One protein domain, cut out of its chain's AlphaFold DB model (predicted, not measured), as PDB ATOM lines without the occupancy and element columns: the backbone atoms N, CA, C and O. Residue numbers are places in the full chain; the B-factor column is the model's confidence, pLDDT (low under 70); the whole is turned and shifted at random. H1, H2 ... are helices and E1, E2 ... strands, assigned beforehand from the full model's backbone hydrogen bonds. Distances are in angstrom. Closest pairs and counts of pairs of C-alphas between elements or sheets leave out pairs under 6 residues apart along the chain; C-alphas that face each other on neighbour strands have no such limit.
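AT A GLANCE: This is residues 12 to 112 of the 112 residues of an uncharacterized protein of Noviherbaspirillum humi (UniProt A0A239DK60). One twisted sheet of four strands has two helices over one face, H1 along the strands and H2 slantwise to them; the other face bears no named helix. The 101 printed residues run E1 E2 E3 E4 H1 H2, mixed in class; the sheet, in that same strand order, is an antiparallel meander, each strand beside the one before. The whole is compact, with a radius of gyration of the C-alphas of 13.8 A, yet elongated, 43 by 27 by 27 A.

HOW THE PARTS SIT: In the hairpins E1-E2, E2-E3 and E3-E4, N 15 and O 35 at 2.9 A, N 36 and O 47 at 3.0 A, and N 48 and O 68 at 2.9 A are within hydrogen-bond range. H1 is over E2 and E3, at a height over the sheet of 7.4 A; the closest C-alphas of H1 and E3 are Ala 85 and Val 46, 6.0 A. H2, on the same face, has a height of 9.3 A; its closest C-alpha to E4 is Ala 106, 6.0 A from Tyr 68. H1 and H2 only just touch, with 3 pairs of C-alphas within 8 A, the closest Ala 89 and Ile 98, 6.7 A, at a steep tilt of 55 degrees, opposite ways. In H1 and H2 every O i to N i+4 pair is within hydrogen-bond range.

IN THESE COORDINATES: E1 is residues 12 to 19, from C-alpha 12 at (178.994, 115.831, 123.220); E2 32 to 40, bending by 54 degrees at residue 37; E3 43 to 51, 25.6 A long; E4 66 to 74, 23.8 A. H1 is 78 to 89, 16.9 A, and H2 95 to 106, ending at C-alpha 106 at (182.536, 120.168, 143.202).

THE WHOLE: The C-alphas of Leu 27 and Ala 76, the two farthest apart, are 44.2 A apart. The printed part has no cut; the links E1 to E2 and E3 to E4 are long. Residues 24 to 29 have pLDDT under 70.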
ATOM      1  N   LEU A  12     177.863 115.739 124.141       91.62
ATOM      2  CA  LEU A  12     178.994 115.831 123.220       91.62
ATOM      3  C   LEU A  12     180.084 114.831 123.602       91.62
ATOM      4  O   LEU A  12     180.786 114.311 122.740       91.62
ATOM      5  N   TRP A  13     180.220 114.580 124.903       95.25
ATOM      6  CA  TRP A  13     181.158 113.624 125.464       95.25
ATOM      7  C   TRP A  13     180.680 113.182 126.851       95.25
ATOM      8  O   TRP A  13     180.118 113.988 127.592       95.25
ATOM      9  N   ARG A  14     180.896 111.919 127.224       94.69
ATOM     10  CA  ARG A  14     180.553 111.374 128.548       94.69
ATOM     11  C   ARG A  14     181.530 110.270 128.925       94.69
ATOM     12  O   ARG A  14     181.900 109.460 128.078       94.69
ATOM     13  N   LYS A  15     181.866 110.188 130.210       94.75
ATOM     14  CA  LYS A  15     182.554 109.046 130.808       94.75
ATOM     15  C   LYS A  15     181.943 108.725 132.165       94.75
ATOM     16  O   LYS A  15     181.858 109.583 133.043       94.75
ATOM     17  N   ILE A  16     181.561 107.466 132.332       94.44
ATOM     18  CA  ILE A  16     181.236 106.908 133.641       94.44
ATOM     19  C   ILE A  16     182.570 106.599 134.314       94.44
ATOM     20  O   ILE A  16     183.358 105.811 133.793       94.44
ATOM     21  N   ILE A  17     182.850 107.275 135.424       94.44
ATOM     22  CA  ILE A  17     184.076 107.065 136.204       94.44
ATOM     23  C   ILE A  17     183.958 105.764 136.983       94.44
ATOM     24  O   ILE A  17     184.893 104.971 137.039       94.44
ATOM     25  N   TRP A  18     182.782 105.547 137.564       93.31
ATOM     26  CA  TRP A  18     182.473 104.365 138.340       93.31
ATOM     27  C   TRP A  18     180.965 104.129 138.359       93.31
ATOM     28  O   TRP A  18     180.176 105.077 138.333       93.31
ATOM     29  N   HIS A  19     180.562 102.868 138.439       90.00
ATOM     30  CA  HIS A  19     179.196 102.488 138.760       90.00
ATOM     31  C   HIS A  19     179.189 101.194 139.568       90.00
ATOM     32  O   HIS A  19     180.129 100.402 139.505       90.00
ATOM     33  N   THR A  20     178.114 100.974 140.321       86.69
ATOM     34  CA  THR A  20     177.890  99.693 140.996       86.69
ATOM     35  C   THR A  20     177.763  98.591 139.955       86.69
ATOM     36  O   THR A  20     177.056  98.760 138.958       86.69
ATOM     37  N   ASP A  21     178.444  97.472 140.190       77.38
ATOM     38  CA  ASP A  21     178.324  96.292 139.345       77.38
ATOM     39  C   ASP A  21     176.912  95.691 139.503       77.38
ATOM     40  O   ASP A  21     176.538  95.285 140.612       77.38
ATOM     41  N   PRO A  22     176.106  95.651 138.427       70.56
ATOM     42  CA  PRO A  22     174.757  95.104 138.478       70.56
ATOM     43  C   PRO A  22     174.728  93.609 138.822       70.56
ATOM     44  O   PRO A  22     173.727  93.155 139.373       70.56
ATOM     45  N   ASP A  23     175.797  92.855 138.563       73.56
ATOM     46  CA  ASP A  23     175.852  91.426 138.887       73.56
ATOM     47  C   ASP A  23     176.096  91.197 140.388       73.56
ATOM     48  O   ASP A  23     175.597  90.235 140.973       73.56
ATOM     49  N   LEU A  24     176.806  92.123 141.043       66.31
ATOM     50  CA  LEU A  24     177.060  92.089 142.487       66.31
ATOM     51  C   LEU A  24     175.919  92.698 143.310       66.31
ATOM     52  O   LEU A  24     175.817  92.462 144.513       66.31
ATOM     53  N   SER A  25     175.062  93.514 142.698       60.66
ATOM     54  CA  SER A  25     173.927  94.156 143.370       60.66
ATOM     55  C   SER A  25     172.708  94.253 142.445       60.66
ATOM     56  O   SER A  25     172.260  95.355 142.125       60.66
ATOM     57  N   PRO A  26     172.111  93.109 142.060       59.41
ATOM     58  CA  PRO A  26     171.054  93.050 141.042       59.41
ATOM     59  C   PRO A  26     169.736  93.718 141.461       59.41
ATOM     60  O   PRO A  26     168.917  94.054 140.610       59.41
ATOM     61  N   LEU A  27     169.526  93.916 142.767       60.56
ATOM     62  CA  LEU A  27     168.342  94.565 143.349       60.56
ATOM     63  C   LEU A  27     168.697  95.817 144.175       60.56
ATOM     64  O   LEU A  27     167.830  96.377 144.843       60.56
ATOM     65  N   GLY A  28     169.972  96.219 144.187       60.94
ATOM     66  CA  GLY A  28     170.457  97.348 144.981       60.94
ATOM     67  C   GLY A  28     170.263  98.696 144.277       60.94
ATOM     68  O   GLY A  28     170.055  98.738 143.064       60.94
ATOM     69  N   PRO A  29     170.340  99.824 145.008       68.38
ATOM     70  CA  PRO A  29     170.389 101.139 144.381       68.38
ATOM     71  C   PRO A  29     171.610 101.239 143.455       68.38
ATOM     72  O   PRO A  29     172.741 100.972 143.863       68.38
ATOM     73  N   PHE A  30     171.379 101.636 142.204       78.56
ATOM     74  CA  PHE A  30     172.449 101.870 141.240       78.56
ATOM     75  C   PHE A  30     173.183 103.164 141.602       78.56
ATOM     76  O   PHE A  30     172.678 104.263 141.364       78.56
ATOM     77  N   HIS A  31     174.369 103.029 142.192       88.31
ATOM     78  CA  HIS A  31     175.267 104.151 142.447       88.31
ATOM     79  C   HIS A  31     176.201 104.352 141.257       88.31
ATOM     80  O   HIS A  31     176.639 103.386 140.628       88.31
ATOM     81  N   SER A  32     176.516 105.604 140.957       91.38
ATOM     82  CA  SER A  32     177.438 105.971 139.895       91.38
ATOM     83  C   SER A  32     178.074 107.336 140.132       91.38
ATOM     84  O   SER A  32     177.552 108.200 140.839       91.38
ATOM     85  N   ALA A  33     179.227 107.520 139.506       93.00
ATOM     86  CA  ALA A  33     179.889 108.799 139.357       93.00
ATOM     87  C   ALA A  33     180.242 108.973 137.881       93.00
ATOM     88  O   ALA A  33     180.879 108.103 137.280       93.00
ATOM     89  N   GLU A  34     179.833 110.085 137.281       95.00
ATOM     90  CA  GLU A  34     180.091 110.349 135.868       95.00
ATOM     91  C   GLU A  34     180.357 111.818 135.584       95.00
ATOM     92  O   GLU A  34     179.854 112.706 136.269       95.00
ATOM     93  N   ILE A  35     181.126 112.056 134.525       96.19
ATOM     94  CA  ILE A  35     181.317 113.379 133.943       96.19
ATOM     95  C   ILE A  35     180.789 113.372 132.521       96.19
ATOM     96  O   ILE A  35     181.025 112.432 131.757       96.19
ATOM     97  N   TYR A  36     180.121 114.454 132.144       96.12
ATOM     98  CA  TYR A  36     179.761 114.694 130.757       96.12
ATOM     99  C   TYR A  36     179.894 116.161 130.371       96.12
ATOM    100  O   TYR A  36     179.817 117.065 131.198       96.12
ATOM    101  N   CYS A  37     180.070 116.370 129.074       96.25
ATOM    102  CA  CYS A  37     179.936 117.650 128.408       96.25
ATOM    103  C   CYS A  37     178.692 117.596 127.519       96.25
ATOM    104  O   CYS A  37     178.537 116.665 126.723       96.25
ATOM    105  N   CYS A  38     177.817 118.590 127.619       94.69
ATOM    106  CA  CYS A  38     176.636 118.715 126.765       94.69
ATOM    107  C   CYS A  38     176.504 120.120 126.183       94.69
ATOM    108  O   CYS A  38     177.081 121.088 126.684       94.69
ATOM    109  N   GLU A  39     175.748 120.206 125.095       93.81
ATOM    110  CA  GLU A  39     175.314 121.479 124.535       93.81
ATOM    111  C   GLU A  39     174.130 122.028 125.335       93.81
ATOM    112  O   GLU A  39     173.191 121.305 125.664       93.81
ATOM    113  N   GLU A  40     174.195 123.318 125.640       90.25
ATOM    114  CA  GLU A  40     173.167 124.086 126.331       90.25
ATOM    115  C   GLU A  40     172.746 125.271 125.459       90.25
ATOM    116  O   GLU A  40     173.478 125.699 124.564       90.25
ATOM    117  N   ALA A  41     171.594 125.876 125.762       86.19
ATOM    118  CA  ALA A  41     171.027 126.942 124.935       86.19
ATOM    119  C   ALA A  41     172.026 128.067 124.600       86.19
ATOM    120  O   ALA A  41     171.999 128.582 123.491       86.19
ATOM    121  N   ASN A  42     172.939 128.435 125.506       89.06
ATOM    122  CA  ASN A  42     173.878 129.550 125.313       89.06
ATOM    123  C   ASN A  42     175.364 129.134 125.219       89.06
ATOM    124  O   ASN A  42     176.236 130.005 125.237       89.06
ATOM    125  N   GLY A  43     175.678 127.837 125.102       94.50
ATOM    126  CA  GLY A  43     177.062 127.367 125.214       94.50
ATOM    127  C   GLY A  43     177.191 125.878 125.520       94.50
ATOM    128  O   GLY A  43     176.346 125.083 125.128       94.50
ATOM    129  N   TYR A  44     178.250 125.510 126.234       95.88
ATOM    130  CA  TYR A  44     178.552 124.132 126.617       95.88
ATOM    131  C   TYR A  44     178.780 124.039 128.119       95.88
ATOM    132  O   TYR A  44     179.430 124.904 128.708       95.88
ATOM    133  N   ALA A  45     178.260 122.985 128.736       95.94
ATOM    134  CA  ALA A  45     178.376 122.761 130.169       95.94
ATOM    135  C   ALA A  45     179.087 121.441 130.456       95.94
ATOM    136  O   ALA A  45     178.794 120.420 129.830       95.94
ATOM    137  N   VAL A  46     180.005 121.477 131.422       96.69
ATOM    138  CA  VAL A  46     180.675 120.297 131.967       96.69
ATOM    139  C   VAL A  46     180.058 119.989 133.318       96.69
ATOM    140  O   VAL A  46     180.156 120.784 134.255       96.69
ATOM    141  N   TRP A  47     179.432 118.827 133.406       96.50
ATOM    142  CA  TRP A  47     178.706 118.374 134.578       96.50
ATOM    143  C   TRP A  47     179.404 117.188 135.223       96.50
ATOM    144  O   TRP A  47     179.942 116.318 134.535       96.50
ATOM    145  N   TYR A  48     179.321 117.138 136.546       95.94
ATOM    146  CA  TYR A  48     179.627 115.967 137.346       95.94
ATOM    147  C   TYR A  48     178.369 115.489 138.058       95.94
ATOM    148  O   TYR A  48     177.756 116.238 138.813       95.94
ATOM    149  N   VAL A  49     177.982 114.241 137.815       94.75
ATOM    150  CA  VAL A  49     176.846 113.606 138.484       94.75
ATOM    151  C   VAL A  49     177.389 112.634 139.506       94.75
ATOM    152  O   VAL A  49     178.045 111.646 139.165       94.75
ATOM    153  N   ARG A  50     177.085 112.919 140.771       93.00
ATOM    154  CA  ARG A  50     177.516 112.124 141.914       93.00
ATOM    155  C   ARG A  50     176.330 111.426 142.548       93.00
ATOM    156  O   ARG A  50     175.406 112.087 143.036       93.00
ATOM    157  N   ARG A  51     176.348 110.098 142.549       92.19
ATOM    158  CA  ARG A  51     175.362 109.233 143.204       92.19
ATOM    159  C   ARG A  51     176.107 108.092 143.890       92.19
ATOM    160  O   ARG A  51     176.149 106.994 143.360       92.19
ATOM    161  N   LEU A  52     176.712 108.342 145.045       89.31
ATOM    162  CA  LEU A  52     177.413 107.326 145.840       89.31
ATOM    163  C   LEU A  52     176.565 106.857 147.028       89.31
ATOM    164  O   LEU A  52     175.643 107.562 147.448       89.31
ATOM    165  N   ALA A  53     176.866 105.677 147.573       84.38
ATOM    166  CA  ALA A  53     176.231 105.230 148.810       84.38
ATOM    167  C   ALA A  53     176.616 106.162 149.970       84.38
ATOM    168  O   ALA A  53     177.658 106.816 149.944       84.38
ATOM    169  N   ARG A  54     175.773 106.236 151.007       77.88
ATOM    170  CA  ARG A  54     175.997 107.134 152.157       77.88
ATOM    171  C   ARG A  54     177.309 106.835 152.894       77.88
ATOM    172  O   ARG A  54     177.907 107.738 153.468       77.88
ATOM    173  N   ASP A  55     177.703 105.573 152.912       78.25
ATOM    174  CA  ASP A  55     178.904 105.026 153.536       78.25
ATOM    175  C   ASP A  55     180.020 104.727 152.522       78.25
ATOM    176  O   ASP A  55     181.053 104.165 152.898       78.25
ATOM    177  N   ASP A  56     179.842 105.114 151.253       81.19
ATOM    178  CA  ASP A  56     180.893 104.973 150.252       81.19
ATOM    179  C   ASP A  56     182.080 105.870 150.632       81.19
ATOM    180  O   ASP A  56     181.932 107.052 150.952       81.19
ATOM    181  N   ARG A  57     183.274 105.276 150.639       82.00
ATOM    182  CA  ARG A  57     184.519 105.950 151.028       82.00
ATOM    183  C   ARG A  57     185.189 106.644 149.844       82.00
ATOM    184  O   ARG A  57     186.196 107.317 150.042       82.00
ATOM    185  N   ARG A  58     184.659 106.473 148.629       80.88
ATOM    186  CA  ARG A  58     185.109 107.171 147.425       80.88
ATOM    187  C   ARG A  58     184.642 108.620 147.503       80.88
ATOM    188  O   ARG A  58     183.451 108.890 147.632       80.88
ATOM    189  N   GLY A  59     185.583 109.553 147.413       76.19
ATOM    190  CA  GLY A  59     185.285 110.983 147.419       76.19
ATOM    191  C   GLY A  59     185.501 111.698 148.754       76.19
ATOM    192  O   GLY A  59     185.972 111.129 149.739       76.19
ATOM    193  N   HIS A  60     185.155 112.983 148.780       75.12
ATOM    194  CA  HIS A  60     185.212 113.800 149.988       75.12
ATOM    195  C   HIS A  60     183.876 113.730 150.730       75.12
ATOM    196  O   HIS A  60     182.839 114.102 150.191       75.12
ATOM    197  N   GLY A  61     183.904 113.338 152.008       72.19
ATOM    198  CA  GLY A  61     182.702 113.164 152.844       72.19
ATOM    199  C   GLY A  61     181.857 114.424 153.098       72.19
ATOM    200  O   GLY A  61     180.841 114.339 153.777       72.19
ATOM    201  N   VAL A  62     182.269 115.581 152.572       79.44
ATOM    202  CA  VAL A  62     181.516 116.844 152.614       79.44
ATOM    203  C   VAL A  62     180.707 117.102 151.340       79.44
ATOM    204  O   VAL A  62     179.825 117.956 151.352       79.44
ATOM    205  N   VAL A  63     180.984 116.381 150.249       86.75
ATOM    206  CA  VAL A  63     180.279 116.546 148.974       86.75
ATOM    207  C   VAL A  63     179.084 115.608 148.940       86.75
ATOM    208  O   VAL A  63     179.201 114.384 149.006       86.75
ATOM    209  N   GLU A  64     177.901 116.197 148.846       89.94
ATOM    210  CA  GLU A  64     176.654 115.449 148.806       89.94
ATOM    211  C   GLU A  64     176.406 114.836 147.421       89.94
ATOM    212  O   GLU A  64     176.972 115.247 146.409       89.94
ATOM    213  N   ASN A  65     175.483 113.882 147.331       91.50
ATOM    214  CA  ASN A  65     174.981 113.463 146.025       91.50
ATOM    215  C   ASN A  65     174.217 114.613 145.353       91.50
ATOM    216  O   ASN A  65     173.439 115.319 146.001       91.50
ATOM    217  N   GLY A  66     174.448 114.797 144.056       91.75
ATOM    218  CA  GLY A  66     173.882 115.892 143.273       91.75
ATOM    219  C   GLY A  66     174.544 116.035 141.910       91.75
ATOM    220  O   GLY A  66     175.445 115.258 141.565       91.75
ATOM    221  N   ASP A  67     174.062 117.003 141.138       93.88
ATOM    222  CA  ASP A  67     174.633 117.361 139.845       93.88
ATOM    223  C   ASP A  67     175.391 118.676 140.013       93.88
ATOM    224  O   ASP A  67     174.847 119.670 140.487       93.88
ATOM    225  N   TYR A  68     176.664 118.677 139.647       95.38
ATOM    226  CA  TYR A  68     177.571 119.792 139.879       95.38
ATOM    227  C   TYR A  68     178.027 120.378 138.551       95.38
ATOM    228  O   TYR A  68     178.579 119.666 137.707       95.38
ATOM    229  N   LEU A  69     177.817 121.682 138.367       95.12
ATOM    230  CA  LEU A  69     178.319 122.406 137.204       95.12
ATOM    231  C   LEU A  69     179.798 122.737 137.418       95.12
ATOM    232  O   LEU A  69     180.134 123.695 138.109       95.12
ATOM    233  N   LEU A  70     180.689 121.958 136.804       95.25
ATOM    234  CA  LEU A  70     182.138 122.140 136.933       95.25
ATOM    235  C   LEU A  70     182.697 123.235 136.017       95.25
ATOM    236  O   LEU A  70     183.832 123.682 136.191       95.25
ATOM    237  N   GLY A  71     181.932 123.638 135.004       94.81
ATOM    238  CA  GLY A  71     182.325 124.710 134.104       94.81
ATOM    239  C   GLY A  71     181.296 124.989 133.023       94.81
ATOM    240  O   GLY A  71     180.600 124.088 132.554       94.81
ATOM    241  N   TYR A  72     181.246 126.253 132.609       95.56
ATOM    242  CA  TYR A  72     180.434 126.722 131.499       95.56
ATOM    243  C   TYR A  72     181.306 127.441 130.475       95.56
ATOM    244  O   TYR A  72     182.147 128.271 130.824       95.56
ATOM    245  N   PHE A  73     181.087 127.130 129.205       96.31
ATOM    246  CA  PHE A  73     181.880 127.606 128.083       96.31
ATOM    247  C   PHE A  73     180.957 128.247 127.054       96.31
ATOM    248  O   PHE A  73     179.847 127.777 126.810       96.31
ATOM    249  N   SER A  74     181.405 129.339 126.439       96.44
ATOM    250  CA  SER A  74     180.636 130.003 125.388       96.44
ATOM    251  C   SER A  74     180.549 129.128 124.131       96.44
ATOM    252  O   SER A  74     181.369 128.234 123.920       96.44
ATOM    253  N   ARG A  75     179.590 129.417 123.243       93.88
ATOM    254  CA  ARG A  75     179.366 128.645 122.000       93.88
ATOM    255  C   ARG A  75     180.587 128.536 121.071       93.88
ATOM    256  O   ARG A  75     180.639 127.636 120.248       93.88
ATOM    257  N   ALA A  76     181.561 129.438 121.182       95.62
ATOM    258  CA  ALA A  76     182.783 129.401 120.376       95.62
ATOM    259  C   ALA A  76     183.866 128.465 120.947       95.62
ATOM    260  O   ALA A  76     184.874 128.233 120.291       95.62
ATOM    261  N   ARG A  77     183.683 127.949 122.170       96.88
ATOM    262  CA  ARG A  77     184.695 127.201 122.935       96.88
ATOM    263  C   ARG A  77     184.266 125.755 123.178       96.88
ATOM    264  O   ARG A  77     184.336 125.252 124.297       96.88
ATOM    265  N   ARG A  78     183.767 125.104 122.123       95.50
ATOM    266  CA  ARG A  78     183.310 123.709 122.173       95.50
ATOM    267  C   ARG A  78     184.430 122.761 122.586       95.50
ATOM    268  O   ARG A  78     184.243 121.961 123.498       95.50
ATOM    269  N   ASP A  79     185.572 122.862 121.917       97.25
ATOM    270  CA  ASP A  79     186.675 121.923 122.109       97.25
ATOM    271  C   ASP A  79     187.284 122.079 123.507       97.25
ATOM    272  O   ASP A  79     187.487 121.076 124.178       97.25
ATOM    273  N   ASP A  80     187.415 123.310 124.009       97.75
ATOM    274  CA  ASP A  80     187.846 123.585 125.385       97.75
ATOM    275  C   ASP A  80     186.919 122.944 126.432       97.75
ATOM    276  O   ASP A  80     187.381 122.452 127.463       97.75
ATOM    277  N   ALA A  81     185.601 122.937 126.190       96.69
ATOM    278  CA  ALA A  81     184.636 122.305 127.089       96.69
ATOM    279  C   ALA A  81     184.806 120.778 127.109       96.69
ATOM    280  O   ALA A  81     184.795 120.155 128.176       96.69
ATOM    281  N   ILE A  82     185.008 120.176 125.934       97.00
ATOM    282  CA  ILE A  82     185.257 118.737 125.796       97.00
ATOM    283  C   ILE A  82     186.602 118.374 126.429       97.00
ATOM    284  O   ILE A  82     186.664 117.441 127.227       97.00
ATOM    285  N   GLU A  83     187.661 119.126 126.135       97.88
ATOM    286  CA  GLU A  83     188.994 118.932 126.702       97.88
ATOM    287  C   GLU A  83     188.949 119.020 128.228       97.88
ATOM    288  O   GLU A  83     189.450 118.126 128.910       97.88
ATOM    289  N   ARG A  84     188.267 120.029 128.784       97.00
ATOM    290  CA  ARG A  84     188.054 120.149 130.232       97.00
ATOM    291  C   ARG A  84     187.417 118.882 130.804       97.00
ATOM    292  O   ARG A  84     187.913 118.363 131.802       97.00
ATOM    293  N   ALA A  85     186.343 118.383 130.191       96.62
ATOM    294  CA  ALA A  85     185.660 117.176 130.651       96.62
ATOM    295  C   ALA A  85     186.575 115.939 130.592       96.62
ATOM    296  O   ALA A  85     186.655 115.187 131.566       96.62
ATOM    297  N   VAL A  86     187.314 115.769 129.492       97.25
ATOM    298  CA  VAL A  86     188.262 114.661 129.296       97.25
ATOM    299  C   VAL A  86     189.390 114.712 130.324       97.25
ATOM    300  O   VAL A  86     189.688 113.689 130.942       97.25
ATOM    301  N   LEU A  87     190.000 115.877 130.539       97.44
ATOM    302  CA  LEU A  87     191.112 116.036 131.476       97.44
ATOM    303  C   LEU A  87     190.685 115.751 132.914       97.44
ATOM    304  O   LEU A  87     191.385 115.032 133.625       97.44
ATOM    305  N   ILE A  88     189.523 116.253 133.342       96.06
ATOM    306  CA  ILE A  88     189.011 115.976 134.690       96.06
ATOM    307  C   ILE A  88     188.750 114.472 134.854       96.06
ATOM    308  O   ILE A  88     189.172 113.862 135.834       96.06
ATOM    309  N   ALA A  89     188.105 113.848 133.873       95.62
ATOM    310  CA  ALA A  89     187.720 112.444 133.939       95.62
ATOM    311  C   ALA A  89     188.889 111.444 133.799       95.62
ATOM    312  O   ALA A  89     188.676 110.232 133.900       95.62
ATOM    313  N   ASN A  90     190.104 111.927 133.520       95.94
ATOM    314  CA  ASN A  90     191.331 111.134 133.395       95.94
ATOM    315  C   ASN A  90     192.487 111.734 134.219       95.94
ATOM    316  O   ASN A  90     193.653 111.505 133.914       95.94
ATOM    317  N   CYS A  91     192.186 112.524 135.254       94.38
ATOM    318  CA  CYS A  91     193.207 113.225 136.035       94.38
ATOM    319  C   CYS A  91     194.051 112.308 136.943       94.38
ATOM    320  O   CYS A  91     195.085 112.742 137.462       94.38
ATOM    321  N   ARG A  92     193.607 111.066 137.163       95.44
ATOM    322  CA  ARG A  92     194.234 110.045 138.016       95.44
ATOM    323  C   ARG A  92     194.023 108.652 137.415       95.44
ATOM    324  O   ARG A  92     193.247 108.492 136.475       95.44
ATOM    325  N   GLU A  93     194.713 107.659 137.969       92.00
ATOM    326  CA  GLU A  93     194.674 106.270 137.494       92.00
ATOM    327  C   GLU A  93     193.498 105.468 138.070       92.00
ATOM    328  O   GLU A  93     192.879 104.685 137.351       92.00
ATOM    329  N   SER A  94     193.167 105.666 139.353       93.62
ATOM    330  CA  SER A  94     192.087 104.939 140.025       93.62
ATOM    331  C   SER A  94     190.774 105.726 140.002       93.62
ATOM    332  O   SER A  94     190.767 106.953 140.106       93.62
ATOM    333  N   ALA A  95     189.640 105.029 139.893       91.50
ATOM    334  CA  ALA A  95     188.326 105.671 139.931       91.50
ATOM    335  C   ALA A  95     188.091 106.429 141.250       91.50
ATOM    336  O   ALA A  95     187.527 107.520 141.238       91.50
ATOM    337  N   ASP A  96     188.571 105.877 142.363       92.44
ATOM    338  CA  ASP A  96     188.437 106.451 143.700       92.44
ATOM    339  C   ASP A  96     189.169 107.804 143.796       92.44
ATOM    340  O   ASP A  96     188.592 108.786 144.269       92.44
ATOM    341  N   ASP A  97     190.395 107.888 143.262       93.44
ATOM    342  CA  ASP A  97     191.178 109.130 143.230       93.44
ATOM    343  C   ASP A  97     190.584 110.161 142.263       93.44
ATOM    344  O   ASP A  97     190.593 111.359 142.551       93.44
ATOM    345  N   ILE A  98     190.047 109.712 141.120       94.56
ATOM    346  CA  ILE A  98     189.340 110.596 140.183       94.56
ATOM    347  C   ILE A  98     188.119 111.207 140.883       94.56
ATOM    348  O   ILE A  98     187.931 112.418 140.829       94.56
ATOM    349  N   ILE A  99     187.309 110.399 141.574       94.62
ATOM    350  CA  ILE A  99     186.127 110.870 142.311       94.62
ATOM    351  C   ILE A  99     186.525 111.864 143.408       94.62
ATOM    352  O   ILE A  99     185.891 112.909 143.524       94.62
ATOM    353  N   ALA A 100     187.587 111.594 144.171       93.25
ATOM    354  CA  ALA A 100     188.077 112.517 145.196       93.25
ATOM    355  C   ALA A 100     188.535 113.865 144.614       93.25
ATOM    356  O   ALA A 100     188.183 114.920 145.144       93.25
ATOM    357  N   GLU A 101     189.265 113.859 143.497       93.19
ATOM    358  CA  GLU A 101     189.691 115.100 142.844       93.19
ATOM    359  C   GLU A 101     188.498 115.885 142.278       93.19
ATOM    360  O   GLU A 101     188.446 117.109 142.402       93.19
ATOM    361  N   ILE A 102     187.511 115.198 141.692       93.94
ATOM    362  CA  ILE A 102     186.300 115.852 141.188       93.94
ATOM    363  C   ILE A 102     185.468 116.422 142.336       93.94
ATOM    364  O   ILE A 102     184.987 117.545 142.221       93.94
ATOM    365  N   ASP A 103     185.335 115.701 143.450       93.31
ATOM    366  CA  ASP A 103     184.647 116.187 144.645       93.31
ATOM    367  C   ASP A 103     185.297 117.476 145.170       93.31
ATOM    368  O   ASP A 103     184.601 118.419 145.546       93.31
ATOM    369  N   ARG A 104     186.631 117.578 145.118       91.81
ATOM    370  CA  ARG A 104     187.333 118.822 145.461       91.81
ATOM    371  C   ARG A 104     186.919 119.985 144.554       91.81
ATOM    372  O   ARG A 104     186.744 121.092 145.046       91.81
ATOM    373  N   LEU A 105     186.744 119.746 143.252       91.94
ATOM    374  CA  LEU A 105     186.227 120.757 142.317       91.94
ATOM    375  C   LEU A 105     184.745 121.066 142.568       91.94
ATOM    376  O   LEU A 105     184.325 122.211 142.431       91.94
ATOM    377  N   ALA A 106     183.961 120.050 142.928       91.62
ATOM    378  CA  ALA A 106     182.536 120.168 143.202       91.62
ATOM    379  C   ALA A 106     182.241 120.951 144.490       91.62
ATOM    380  O   ALA A 106     181.205 121.605 144.565       91.62
ATOM    381  N   GLY A 107     183.152 120.931 145.471       86.88
ATOM    382  CA  GLY A 107     183.035 121.706 146.710       86.88
ATOM    383  C   GLY A 107     182.923 123.219 146.490       86.88
ATOM    384  O   GLY A 107     182.239 123.891 147.257       86.88
ATOM    385  N   ASP A 108     183.522 123.728 145.411       84.69
ATOM    386  CA  ASP A 108     183.443 125.137 145.000       84.69
ATOM    387  C   ASP A 108     182.413 125.374 143.874       84.69
ATOM    388  O   ASP A 108     182.229 126.501 143.408       84.69
ATOM    389  N   ALA A 109     181.762 124.313 143.388       86.75
ATOM    390  CA  ALA A 109     180.875 124.358 142.234       86.75
ATOM    391  C   ALA A 109     179.419 124.646 142.618       86.75
ATOM    392  O   ALA A 109     178.971 124.450 143.748       86.75
ATOM    393  N   GLN A 110     178.630 125.048 141.620       84.94
ATOM    394  CA  GLN A 110     177.186 125.150 141.779       84.94
ATOM    395  C   GLN A 110     176.555 123.752 141.732       84.94
ATOM    396  O   GLN A 110     176.562 123.095 140.687       84.94
ATOM    397  N   LYS A 111     175.984 123.329 142.864       89.38
ATOM    398  CA  LYS A 111     175.102 122.160 142.961       89.38
ATOM    399  C   LYS A 111     173.705 122.515 142.440       89.38
ATOM    400  O   LYS A 111     173.175 123.574 142.788       89.38
ATOM    401  N   VAL A 112     173.122 121.633 141.632       83.06
ATOM    402  CA  VAL A 112     171.748 121.713 141.108       83.06
ATOM    403  C   VAL A 112     170.928 120.524 141.593       83.06
ATOM    404  O   VAL A 112     171.493 119.408 141.700       83.06
TER     405      VAL A 112